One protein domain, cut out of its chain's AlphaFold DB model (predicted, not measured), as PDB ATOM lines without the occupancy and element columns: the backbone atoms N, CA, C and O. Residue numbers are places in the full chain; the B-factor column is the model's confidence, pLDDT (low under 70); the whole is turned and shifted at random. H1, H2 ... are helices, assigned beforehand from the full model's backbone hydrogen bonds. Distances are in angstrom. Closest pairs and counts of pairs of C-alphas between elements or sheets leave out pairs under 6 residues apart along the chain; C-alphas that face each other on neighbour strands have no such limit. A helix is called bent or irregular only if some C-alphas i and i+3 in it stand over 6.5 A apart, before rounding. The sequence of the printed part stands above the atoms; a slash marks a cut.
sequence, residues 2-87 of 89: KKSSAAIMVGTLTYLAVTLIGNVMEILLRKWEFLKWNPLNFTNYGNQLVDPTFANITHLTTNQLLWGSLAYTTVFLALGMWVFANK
ATOM      1  N   LYS A   2     -67.201  15.229   0.003       56.41
ATOM      2  CA  LYS A   2     -66.432  16.502  -0.065       56.41
ATOM      3  C   LYS A   2     -64.958  16.422   0.404       56.41
ATOM      4  O   LYS A   2     -64.092  17.011  -0.227       56.41
ATOM      5  N   LYS A   3     -64.656  15.660   1.467       68.81
ATOM      6  CA  LYS A   3     -63.287  15.537   2.020       68.81
ATOM      7  C   LYS A   3     -62.343  14.668   1.165       68.81
ATOM      8  O   LYS A   3     -61.155  14.949   1.101       68.81
ATOM      9  N   SER A   4     -62.876  13.650   0.482       78.12
ATOM     10  CA  SER A   4     -62.087  12.724  -0.350       78.12
ATOM     11  C   SER A   4     -61.621  13.385  -1.653       78.12
ATOM     12  O   SER A   4     -60.441  13.330  -1.977       78.12
ATOM     13  N   SER A   5     -62.509  14.110  -2.341       84.19
ATOM     14  CA  SER A   5     -62.150  14.865  -3.551       84.19
ATOM     15  C   SER A   5     -61.134  15.982  -3.266       84.19
ATOM     16  O   SER A   5     -60.179  16.146  -4.022       84.19
ATOM     17  N   ALA A   6     -61.275  16.686  -2.135       84.56
ATOM     18  CA  ALA A   6     -60.295  17.681  -1.697       84.56
ATOM     19  C   ALA A   6     -58.913  17.059  -1.422       84.56
ATOM     20  O   ALA A   6     -57.906  17.609  -1.855       84.56
ATOM     21  N   ALA A   7     -58.856  15.896  -0.765       83.50
ATOM     22  CA  ALA A   7     -57.596  15.200  -0.502       83.50
ATOM     23  C   ALA A   7     -56.889  14.762  -1.796       83.50
ATOM     24  O   ALA A   7     -55.683  14.963  -1.930       83.50
ATOM     25  N   ILE A   8     -57.644  14.231  -2.765       85.56
ATOM     26  CA  ILE A   8     -57.106  13.856  -4.082       85.56
ATOM     27  C   ILE A   8     -56.542  15.091  -4.796       85.56
ATOM     28  O   ILE A   8     -55.412  15.052  -5.270       85.56
ATOM     29  N   MET A   9     -57.281  16.206  -4.825       90.44
ATOM     30  CA  MET A   9     -56.809  17.449  -5.449       90.44
ATOM     31  C   MET A   9     -55.530  17.982  -4.800       90.44
ATOM     32  O   MET A   9     -54.596  18.344  -5.513       90.44
ATOM     33  N   VAL A  10     -55.462  18.007  -3.466       87.56
ATOM     34  CA  VAL A  10     -54.265  18.462  -2.743       87.56
ATOM     35  C   VAL A  10     -53.073  17.560  -3.050       87.56
ATOM     36  O   VAL A  10     -51.995  18.076  -3.335       87.56
ATOM     37  N   GLY A  11     -53.263  16.237  -3.058       85.12
ATOM     38  CA  GLY A  11     -52.213  15.283  -3.420       85.12
ATOM     39  C   GLY A  11     -51.678  15.524  -4.832       85.12
ATOM     40  O   GLY A  11     -50.473  15.694  -5.015       85.12
ATOM     41  N   THR A  12     -52.573  15.630  -5.816       86.62
ATOM     42  CA  THR A  12     -52.197  15.853  -7.218       86.62
ATOM     43  C   THR A  12     -51.509  17.203  -7.425       86.62
ATOM     44  O   THR A  12     -50.466  17.261  -8.071       86.62
ATOM     45  N   LEU A  13     -52.038  18.289  -6.853       88.44
ATOM     46  CA  LEU A  13     -51.437  19.623  -6.982       88.44
ATOM     47  C   LEU A  13     -50.070  19.700  -6.303       88.44
ATOM     48  O   LEU A  13     -49.151  20.308  -6.847       88.44
ATOM     49  N   THR A  14     -49.918  19.049  -5.148       84.81
ATOM     50  CA  THR A  14     -48.635  18.980  -4.442       84.81
ATOM     51  C   THR A  14     -47.606  18.218  -5.272       84.81
ATOM     52  O   THR A  14     -46.489  18.698  -5.432       84.81
ATOM     53  N   TYR A  15     -47.982  17.075  -5.858       82.81
ATOM     54  CA  TYR A  15     -47.095  16.316  -6.742       82.81
ATOM     55  C   TYR A  15     -46.645  17.147  -7.951       82.81
ATOM     56  O   TYR A  15     -45.449  17.237  -8.225       82.81
ATOM     57  N   LEU A  16     -47.581  17.822  -8.625       83.75
ATOM     58  CA  LEU A  16     -47.256  18.681  -9.765       83.75
ATOM     59  C   LEU A  16     -46.317  19.827  -9.363       83.75
ATOM     60  O   LEU A  16     -45.306  20.053 -10.028       83.75
ATOM     61  N   ALA A  17     -46.586  20.501  -8.243       81.56
ATOM     62  CA  ALA A  17     -45.716  21.556  -7.730       81.56
ATOM     63  C   ALA A  17     -44.296  21.041  -7.428       81.56
ATOM     64  O   ALA A  17     -43.315  21.675  -7.810       81.56
ATOM     65  N   VAL A  18     -44.178  19.863  -6.808       77.31
ATOM     66  CA  VAL A  18     -42.895  19.205  -6.518       77.31
ATOM     67  C   VAL A  18     -42.122  18.882  -7.798       77.31
ATOM     68  O   VAL A  18     -40.922  19.148  -7.861       77.31
ATOM     69  N   THR A  19     -42.784  18.358  -8.833       72.31
ATOM     70  CA  THR A  19     -42.106  18.006 -10.093       72.31
ATOM     71  C   THR A  19     -41.492  19.215 -10.803       72.31
ATOM     72  O   THR A  19     -40.426  19.089 -11.400       72.31
ATOM     73  N   LEU A  20     -42.085  20.407 -10.670       74.50
ATOM     74  CA  LEU A  20     -41.512  21.649 -11.208       74.50
ATOM     75  C   LEU A  20     -40.246  22.089 -10.455       74.50
ATOM     76  O   LEU A  20     -39.354  22.704 -11.038       74.50
ATOM     77  N   ILE A  21     -40.151  21.754  -9.166       70.62
ATOM     78  CA  ILE A  21     -39.026  22.117  -8.294       70.62
ATOM     79  C   ILE A  21     -37.837  21.157  -8.480       70.62
ATOM     80  O   ILE A  21     -36.712  21.511  -8.130       70.62
ATOM     81  N   GLY A  22     -38.031  19.983  -9.093       65.94
ATOM     82  CA  GLY A  22     -36.979  18.975  -9.297       65.94
ATOM     83  C   GLY A  22     -35.710  19.517  -9.971       65.94
ATOM     84  O   GLY A  22     -34.610  19.275  -9.481       65.94
ATOM     85  N   ASN A  23     -35.854  20.347 -11.010       65.00
ATOM     86  CA  ASN A  23     -34.718  20.988 -11.693       65.00
ATOM     87  C   ASN A  23     -33.991  22.024 -10.813       65.00
ATOM     88  O   ASN A  23     -32.789  22.242 -10.943       65.00
ATOM     89  N   VAL A  24     -34.711  22.667  -9.889       72.50
ATOM     90  CA  VAL A  24     -34.140  23.620  -8.923       72.50
ATOM     91  C   VAL A  24     -33.433  22.877  -7.786       72.50
ATOM     92  O   VAL A  24     -32.466  23.386  -7.216       72.50
ATOM     93  N   MET A  25     -33.873  21.653  -7.483       74.00
ATOM     94  CA  MET A  25     -33.308  20.831  -6.420       74.00
ATOM     95  C   MET A  25     -31.824  20.537  -6.657       74.00
ATOM     96  O   MET A  25     -31.044  20.655  -5.723       74.00
ATOM     97  N   GLU A  26     -31.398  20.269  -7.894       73.44
ATOM     98  CA  GLU A  26     -29.981  20.043  -8.223       73.44
ATOM     99  C   GLU A  26     -29.092  21.256  -7.870       73.44
ATOM    100  O   GLU A  26     -27.971  21.121  -7.372       73.44
ATOM    101  N   ILE A  27     -29.596  22.477  -8.083       78.81
ATOM    102  CA  ILE A  27     -28.888  23.717  -7.723       78.81
ATOM    103  C   ILE A  27     -28.831  23.871  -6.197       78.81
ATOM    104  O   ILE A  27     -27.793  24.231  -5.636       78.81
ATOM    105  N   LEU A  28     -29.938  23.575  -5.512       79.56
ATOM    106  CA  LEU A  28     -30.028  23.655  -4.053       79.56
ATOM    107  C   LEU A  28     -29.119  22.633  -3.363       79.56
ATOM    108  O   LEU A  28     -28.460  22.982  -2.385       79.56
ATOM    109  N   LEU A  29     -29.038  21.412  -3.895       80.75
ATOM    110  CA  LEU A  29     -28.193  20.329  -3.386       80.75
ATOM    111  C   LEU A  29     -26.704  20.649  -3.513       80.75
ATOM    112  O   LEU A  29     -25.941  20.368  -2.590       80.75
ATOM    113  N   ARG A  30     -26.298  21.315  -4.603       78.25
ATOM    114  CA  ARG A  30     -24.926  21.825  -4.753       78.25
ATOM    115  C   ARG A  30     -24.567  22.886  -3.715       78.25
ATOM    116  O   ARG A  30     -23.419  22.944  -3.289       78.25
ATOM    117  N   LYS A  31     -25.523  23.725  -3.308       84.50
ATOM    118  CA  LYS A  31     -25.285  24.794  -2.325       84.50
ATOM    119  C   LYS A  31     -25.391  24.306  -0.874       84.50
ATOM    120  O   LYS A  31     -24.680  24.816  -0.016       84.50
ATOM    121  N   TRP A  32     -26.265  23.340  -0.599       86.19
ATOM    122  CA  TRP A  32     -26.505  22.814   0.743       86.19
ATOM    123  C   TRP A  32     -26.626  21.292   0.698       86.19
ATOM    124  O   TRP A  32     -27.711  20.736   0.528       86.19
ATOM    125  N   GLU A  33     -25.507  20.603   0.900       84.19
ATOM    126  CA  GLU A  33     -25.434  19.149   0.728       84.19
ATOM    127  C   GLU A  33     -26.397  18.381   1.650       84.19
ATOM    128  O   GLU A  33     -26.939  17.345   1.270       84.19
ATOM    129  N   PHE A  34     -26.675  18.900   2.851       87.19
ATOM    130  CA  PHE A  34     -27.595  18.261   3.796       87.19
ATOM    131  C   PHE A  34     -29.029  18.137   3.245       87.19
ATOM    132  O   PHE A  34     -29.752  17.220   3.637       87.19
ATOM    133  N   LEU A  35     -29.430  19.003   2.299       87.81
ATOM    134  CA  LEU A  35     -30.743  18.941   1.656       87.81
ATOM    135  C   LEU A  35     -30.932  17.657   0.843       87.81
ATOM    136  O   LEU A  35     -32.070  17.344   0.510       87.81
ATOM    137  N   LYS A  36     -29.876  16.880   0.554       88.88
ATOM    138  CA  LYS A  36     -30.000  15.588  -0.146       88.88
ATOM    139  C   LYS A  36     -30.901  14.603   0.581       88.88
ATOM    140  O   LYS A  36     -31.529  13.772  -0.060       88.88
ATOM    141  N   TRP A  37     -31.032  14.742   1.896       90.81
ATOM    142  CA  TRP A  37     -31.894  13.895   2.711       90.81
ATOM    143  C   TRP A  37     -33.365  14.327   2.711       90.81
ATOM    144  O   TRP A  37     -34.128  13.841   3.528       90.81
ATOM    145  N   ASN A  38     -33.808  15.225   1.831       89.31
ATOM    146  CA  ASN A  38     -35.217  15.609   1.787       89.31
ATOM    147  C   ASN A  38     -36.096  14.532   1.097       89.31
ATOM    148  O   ASN A  38     -35.634  13.869   0.165       89.31
ATOM    149  N   PRO A  39     -37.384  14.398   1.473       87.56
ATOM    150  CA  PRO A  39     -38.283  13.377   0.923       87.56
ATOM    151  C   PRO A  39     -38.539  13.499  -0.589       87.56
ATOM    152  O   PRO A  39     -38.792  12.485  -1.231       87.56
ATOM    153  N   LEU A  40     -38.439  14.696  -1.180       86.06
ATOM    154  CA  LEU A  40     -38.581  14.896  -2.630       86.06
ATOM    155  C   LEU A  40     -37.385  14.321  -3.398       86.06
ATOM    156  O   LEU A  40     -37.529  13.846  -4.517       86.06
ATOM    157  N   ASN A  41     -36.190  14.326  -2.806       88.12
ATOM    158  CA  ASN A  41     -35.035  13.691  -3.428       88.12
ATOM    159  C   ASN A  41     -35.200  12.163  -3.454       88.12
ATOM    160  O   ASN A  41     -34.886  11.519  -4.452       88.12
ATOM    161  N   PHE A  42     -35.784  11.597  -2.391       91.06
ATOM    162  CA  PHE A  42     -36.066  10.165  -2.284       91.06
ATOM    163  C   PHE A  42     -37.091   9.653  -3.303       91.06
ATOM    164  O   PHE A  42     -37.008   8.493  -3.706       91.06
ATOM    165  N   THR A  43     -37.981  10.506  -3.830       88.19
ATOM    166  CA  THR A  43     -38.899  10.088  -4.906       88.19
ATOM    167  C   THR A  43     -38.182   9.737  -6.216       88.19
ATOM    168  O   THR A  43     -38.758   9.050  -7.054       88.19
ATOM    169  N   ASN A  44     -36.914  10.136  -6.389       88.44
ATOM    170  CA  ASN A  44     -36.107   9.781  -7.563       88.44
ATOM    171  C   ASN A  44     -35.567   8.344  -7.546       88.44
ATOM    172  O   ASN A  44     -34.899   7.955  -8.502       88.44
ATOM    173  N   TYR A  45     -35.856   7.536  -6.518       90.88
ATOM    174  CA  TYR A  45     -35.404   6.140  -6.462       90.88
ATOM    175  C   TYR A  45     -35.759   5.352  -7.733       90.88
ATOM    176  O   TYR A  45     -34.896   4.688  -8.300       90.88
ATOM    177  N   GLY A  46     -36.991   5.493  -8.240       90.00
ATOM    178  CA  GLY A  46     -37.413   4.840  -9.485       90.00
ATOM    179  C   GLY A  46     -36.605   5.294 -10.705       90.00
ATOM    180  O   GLY A  46     -36.162   4.459 -11.487       90.00
ATOM    181  N   ASN A  47     -36.344   6.599 -10.826       89.62
ATOM    182  CA  ASN A  47     -35.532   7.151 -11.912       89.62
ATOM    183  C   ASN A  47     -34.092   6.626 -11.851       89.62
ATOM    184  O   ASN A  47     -33.541   6.253 -12.879       89.62
ATOM    185  N   GLN A  48     -33.513   6.508 -10.651       92.12
ATOM    186  CA  GLN A  48     -32.147   6.009 -10.467       92.12
ATOM    187  C   GLN A  48     -32.001   4.493 -10.685       92.12
ATOM    188  O   GLN A  48     -30.910   4.023 -11.004       92.12
ATOM    189  N   LEU A  49     -33.083   3.720 -10.534       93.81
ATOM    190  CA  LEU A  49     -33.106   2.306 -10.924       93.81
ATOM    191  C   LEU A  49     -33.092   2.122 -12.446       93.81
ATOM    192  O   LEU A  49     -32.528   1.144 -12.931       93.81
ATOM    193  N   VAL A  50     -33.722   3.040 -13.183       95.81
ATOM    194  CA  VAL A  50     -33.750   3.029 -14.653       95.81
ATOM    195  C   VAL A  50     -32.451   3.601 -15.224       95.81
ATOM    196  O   VAL A  50     -31.896   3.038 -16.163       95.81
ATOM    197  N   ASP A  51     -31.957   4.692 -14.639       92.00
ATOM    198  CA  ASP A  51     -30.749   5.394 -15.060       92.00
ATOM    199  C   ASP A  51     -29.834   5.692 -13.854       92.00
ATOM    200  O   ASP A  51     -30.081   6.632 -13.093       92.00
ATOM    201  N   PRO A  52     -28.726   4.945 -13.684       90.12
ATOM    202  CA  PRO A  52     -27.786   5.157 -12.584       90.12
ATOM    203  C   PRO A  52     -27.133   6.548 -12.558       90.12
ATOM    204  O   PRO A  52     -26.631   6.957 -11.508       90.12
ATOM    205  N   THR A  53     -27.131   7.296 -13.670       88.81
ATOM    206  CA  THR A  53     -26.546   8.647 -13.718       88.81
ATOM    207  C   THR A  53     -27.306   9.652 -12.848       88.81
ATOM    208  O   THR A  53     -26.718  10.647 -12.414       88.81
ATOM    209  N   PHE A  54     -28.554   9.344 -12.469       87.25
ATOM    210  CA  PHE A  54     -29.328  10.111 -11.488       87.25
ATOM    211  C   PHE A  54     -28.653  10.209 -10.117       87.25
ATOM    212  O   PHE A  54     -28.941  11.152  -9.383       87.25
ATOM    213  N   ALA A  55     -27.712   9.320  -9.782       88.25
ATOM    214  CA  ALA A  55     -26.913   9.437  -8.560       88.25
ATOM    215  C   ALA A  55     -26.161  10.782  -8.473       88.25
ATOM    216  O   ALA A  55     -25.958  11.309  -7.379       88.25
ATOM    217  N   ASN A  56     -25.796  11.369  -9.620       86.19
ATOM    218  CA  ASN A  56     -25.151  12.683  -9.689       86.19
ATOM    219  C   ASN A  56     -26.119  13.833  -9.396       86.19
ATOM    220  O   ASN A  56     -25.688  14.891  -8.957       86.19
ATOM    221  N   ILE A  57     -27.416  13.628  -9.631       84.00
ATOM    222  CA  ILE A  57     -28.467  14.617  -9.368       84.00
ATOM    223  C   ILE A  57     -28.912  14.506  -7.910       84.00
ATOM    224  O   ILE A  57     -29.044  15.508  -7.212       84.00
ATOM    225  N   THR A  58     -29.110  13.278  -7.424       86.06
ATOM    226  CA  THR A  58     -29.597  13.018  -6.065       86.06
ATOM    227  C   THR A  58     -28.505  13.154  -5.008       86.06
ATOM    228  O   THR A  58     -28.823  13.332  -3.832       86.06
ATOM    229  N   HIS A  59     -27.226  13.062  -5.395       89.06
ATOM    230  CA  HIS A  59     -26.073  12.987  -4.487       89.06
ATOM    231  C   HIS A  59     -26.182  11.816  -3.484       89.06
ATOM    232  O   HIS A  59     -25.589  11.847  -2.400       89.06
ATOM    233  N   LEU A  60     -26.964  10.789  -3.829       90.81
ATOM    234  CA  LEU A  60     -27.236   9.628  -2.992       90.81
ATOM    235  C   LEU A  60     -26.999   8.337  -3.771       90.81
ATOM    236  O   LEU A  60     -27.323   8.199  -4.952       90.81
ATOM    237  N   THR A  61     -26.467   7.342  -3.070       93.25
ATOM    238  CA  THR A  61     -26.382   5.983  -3.614       93.25
ATOM    239  C   THR A  61     -27.774   5.359  -3.716       93.25
ATOM    240  O   THR A  61     -28.676   5.684  -2.942       93.25
ATOM    241  N   THR A  62     -27.941   4.394  -4.617       93.06
ATOM    242  CA  THR A  62     -29.220   3.686  -4.800       93.06
ATOM    243  C   THR A  62     -29.687   3.005  -3.507       93.06
ATOM    244  O   THR A  62     -30.870   3.044  -3.179       93.06
ATOM    245  N   ASN A  63     -28.756   2.475  -2.704       94.75
ATOM    246  CA  ASN A  63     -29.067   1.888  -1.397       94.75
ATOM    247  C   ASN A  63     -29.525   2.938  -0.376       94.75
ATOM    248  O   ASN A  63     -30.452   2.679   0.389       94.75
ATOM    249  N   GLN A  64     -28.902   4.121  -0.356       94.38
ATOM    250  CA  GLN A  64     -29.358   5.220   0.502       94.38
ATOM    251  C   GLN A  64     -30.755   5.681   0.101       94.38
ATOM    252  O   GLN A  64     -31.582   5.898   0.982       94.38
ATOM    253  N   LEU A  65     -31.038   5.774  -1.204       94.12
ATOM    254  CA  LEU A  65     -32.374   6.102  -1.695       94.12
ATOM    255  C   LEU A  65     -33.413   5.062  -1.280       94.12
ATOM    256  O   LEU A  65     -34.480   5.443  -0.805       94.12
ATOM    257  N   LEU A  66     -33.100   3.770  -1.390       95.06
ATOM    258  CA  LEU A  66     -33.988   2.691  -0.956       95.06
ATOM    259  C   LEU A  66     -34.334   2.813   0.534       95.06
ATOM    260  O   LEU A  66     -35.506   2.915   0.900       95.06
ATOM    261  N   TRP A  67     -33.314   2.836   1.396       96.44
ATOM    262  CA  TRP A  67     -33.519   2.874   2.844       96.44
ATOM    263  C   TRP A  67     -34.145   4.186   3.314       96.44
ATOM    264  O   TRP A  67     -35.019   4.167   4.179       96.44
ATOM    265  N   GLY A  68     -33.759   5.316   2.721       94.06
ATOM    266  CA  GLY A  68     -34.371   6.606   3.022       94.06
ATOM    267  C   GLY A  68     -35.837   6.669   2.599       94.06
ATOM    268  O   GLY A  68     -36.666   7.137   3.374       94.06
ATOM    269  N   SER A  69     -36.193   6.118   1.433       93.62
ATOM    270  CA  SER A  69     -37.589   6.047   0.972       93.62
ATOM    271  C   SER A  69     -38.460   5.229   1.926       93.62
ATOM    272  O   SER A  69     -39.568   5.645   2.270       93.62
ATOM    273  N   LEU A  70     -37.946   4.089   2.402       95.38
ATOM    274  CA  LEU A  70     -38.624   3.265   3.404       95.38
ATOM    275  C   LEU A  70     -38.778   4.015   4.732       95.38
ATOM    276  O   LEU A  70     -39.886   4.084   5.259       95.38
ATOM    277  N   ALA A  71     -37.706   4.638   5.228       95.94
ATOM    278  CA  ALA A  71     -37.737   5.399   6.475       95.94
ATOM    279  C   ALA A  71     -38.760   6.546   6.425       95.94
ATOM    280  O   ALA A  71     -39.597   6.666   7.321       95.94
ATOM    281  N   TYR A  72     -38.754   7.349   5.355       93.88
ATOM    282  CA  TYR A  72     -39.726   8.429   5.174       93.88
ATOM    283  C   TYR A  72     -41.156   7.904   5.078       93.88
ATOM    284  O   TYR A  72     -42.050   8.465   5.709       93.88
ATOM    285  N   THR A  73     -41.378   6.806   4.353       93.12
ATOM    286  CA  THR A  73     -42.701   6.174   4.259       93.12
ATOM    287  C   THR A  73     -43.208   5.757   5.639       93.12
ATOM    288  O   THR A  73     -44.329   6.102   6.008       93.12
ATOM    289  N   THR A  74     -42.380   5.084   6.441       96.19
ATOM    290  CA  THR A  74     -42.737   4.688   7.810       96.19
ATOM    291  C   THR A  74     -43.058   5.895   8.688       96.19
ATOM    292  O   THR A  74     -44.070   5.879   9.389       96.19
ATOM    293  N   VAL A  75     -42.253   6.962   8.627       95.50
ATOM    294  CA  VAL A  75     -42.492   8.195   9.395       95.50
ATOM    295  C   VAL A  75     -43.808   8.855   8.983       95.50
ATOM    296  O   VAL A  75     -44.616   9.185   9.849       95.50
ATOM    297  N   PHE A  76     -44.075   9.012   7.685       92.81
ATOM    298  CA  PHE A  76     -45.321   9.619   7.213       92.81
ATOM    299  C   PHE A  76     -46.550   8.778   7.550       92.81
ATOM    300  O   PHE A  76     -47.581   9.340   7.918       92.81
ATOM    301  N   LEU A  77     -46.448   7.449   7.482       92.75
ATOM    302  CA  LEU A  77     -47.522   6.559   7.914       92.75
ATOM    303  C   LEU A  77     -47.769   6.676   9.417       92.75
ATOM    304  O   LEU A  77     -48.919   6.802   9.824       92.75
ATOM    305  N   ALA A  78     -46.717   6.691  10.239       94.50
ATOM    306  CA  ALA A  78     -46.839   6.865  11.683       94.50
ATOM    307  C   ALA A  78     -47.479   8.213  12.044       94.50
ATOM    308  O   ALA A  78     -48.401   8.258  12.856       94.50
ATOM    309  N   LEU A  79     -47.050   9.299  11.394       92.88
ATOM    310  CA  LEU A  79     -47.639  10.629  11.567       92.88
ATOM    311  C   LEU A  79     -49.096  10.670  11.110       92.88
ATOM    312  O   LEU A  79     -49.943  11.203  11.820       92.88
ATOM    313  N   GLY A  80     -49.402  10.087   9.949       88.94
ATOM    314  CA  GLY A  80     -50.768   9.978   9.448       88.94
ATOM    315  C   GLY A  80     -51.651   9.230  10.440       88.94
ATOM    316  O   GLY A  80     -52.673   9.758  10.868       88.94
ATOM    317  N   MET A  81     -51.218   8.046  10.875       90.00
ATOM    318  CA  MET A  81     -51.919   7.263  11.889       90.00
ATOM    319  C   MET A  81     -52.116   8.059  13.171       90.00
ATOM    320  O   MET A  81     -53.230   8.099  13.657       90.00
ATOM    321  N   TRP A  82     -51.100   8.752  13.684       91.12
ATOM    322  CA  TRP A  82     -51.232   9.564  14.896       91.12
ATOM    323  C   TRP A  82     -52.246  10.711  14.738       91.12
ATOM    324  O   TRP A  82     -53.113  10.904  15.590       91.12
ATOM    325  N   VAL A  83     -52.198  11.436  13.616       88.81
ATOM    326  CA  VAL A  83     -53.121  12.546  13.324       88.81
ATOM    327  C   VAL A  83     -54.564  12.065  13.147       88.81
ATOM    328  O   VAL A  83     -55.497  12.776  13.530       88.81
ATOM    329  N   PHE A  84     -54.767  10.888  12.551       83.44
ATOM    330  CA  PHE A  84     -56.099  10.318  12.334       83.44
ATOM    331  C   PHE A  84     -56.606   9.494  13.523       83.44
ATOM    332  O   PHE A  84     -57.812   9.446  13.725       83.44
ATOM    333  N   ALA A  85     -55.726   8.913  14.338       78.06
ATOM    334  CA  ALA A  85     -56.090   8.144  15.530       78.06
ATOM    335  C   ALA A  85     -56.756   9.019  16.597       78.06
ATOM    336  O   ALA A  85     -57.653   8.557  17.290       78.06
ATOM    337  N   ASN A  86     -56.375  10.298  16.685       67.56
ATOM    338  CA  ASN A  86     -57.000  11.262  17.595       67.56
ATOM    339  C   ASN A  86     -58.283  11.903  17.036       67.56
ATOM    340  O   ASN A  86     -58.831  12.820  17.650       67.56
ATOM    341  N   LYS A  87     -58.762  11.465  15.869       64.19
ATOM    342  CA  LYS A  87     -60.062  11.866  15.330       64.19
ATOM    343  C   LYS A  87     -60.996  10.667  15.430       64.19
ATOM    344  O   LYS A  87     -61.032   9.850  14.514       64.19
TER     345      LYS A  87
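What this domain is: This is residues 2 to 87 of the 89 residues of an uncharacterized protein of Ligilactobacillus agilis (UniProt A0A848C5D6). Picture a two-pronged fork: a compact head of short helices, H2 to H5 with arm H1b, and two long prongs, H1a and H6, running from it with a gap between them. H1 is bent; its residues 2 to 14 stick out, and so do residues 74 to 87 at the other prong. The 86 printed residues hold six named helices, H1 to H6 in chain order, and no named strand: all helix. The whole is loose, with a radius of gyration of the C-alphas of 14.9 A and spans of 43 by 26 by 24 A.

Where its parts are: Find C-alpha 2 at (-66.432, 16.502, -0.065), where H1, residues 2 to 31, begins. By its hydrogen bonds it was assigned as one helix, but C-alphas 20 and 23 are 6.8 A apart; H1a, residues 2 to 20, measures 27.8 A, and H1b, residues 23 to 31, 13.8 A. Then come H2, residues 33 to 37, H3, 39 to 42, H4, 45 to 50, and H5, 52 to 58. H6, residues 62 to 85, runs 34.0 A to C-alpha 85 at (-56.090, 8.144, 15.530).

How they stand to each other: H1a and H1b stand at a steep tilt of 62 degrees. H1b only just touches H5, with 3 pairs of C-alphas within 8 A, closest Glu 26 and Ile 57 at 5.7 A. H1b and H2 touch only at the corner, only just, with 3 such pairs, closest Leu 29 and Leu 35 at 5.8 A. H6 touches H3 with residues 65 to 72 alone, closest C-alphas Ser 69 and Phe 42 at 5.5 A, and H4 with residues 62 to 69 alone, closest Leu 65 and Tyr 45 at 5.6 A. H1a and H6 are apart. Every O i to N i+4 pair is within hydrogen-bond range in H1a, H4 and H6, against 4 of 5 in H1b, 0 of 1 in H2 and 1 of 3 in H5; O i to N i+3 gives 2 of 2 in H2 and 3 of 4 in H5, and H3 is too short for an i+4 pair.

The domain as a whole: The farthest C-alphas, Thr 53 and Lys 87, are 44.5 A apart. The printed part has no cut, and its links between helices are tight. Look for pLDDT under 70 at residues 2 to 3, 22 to 23 and 86 to 87.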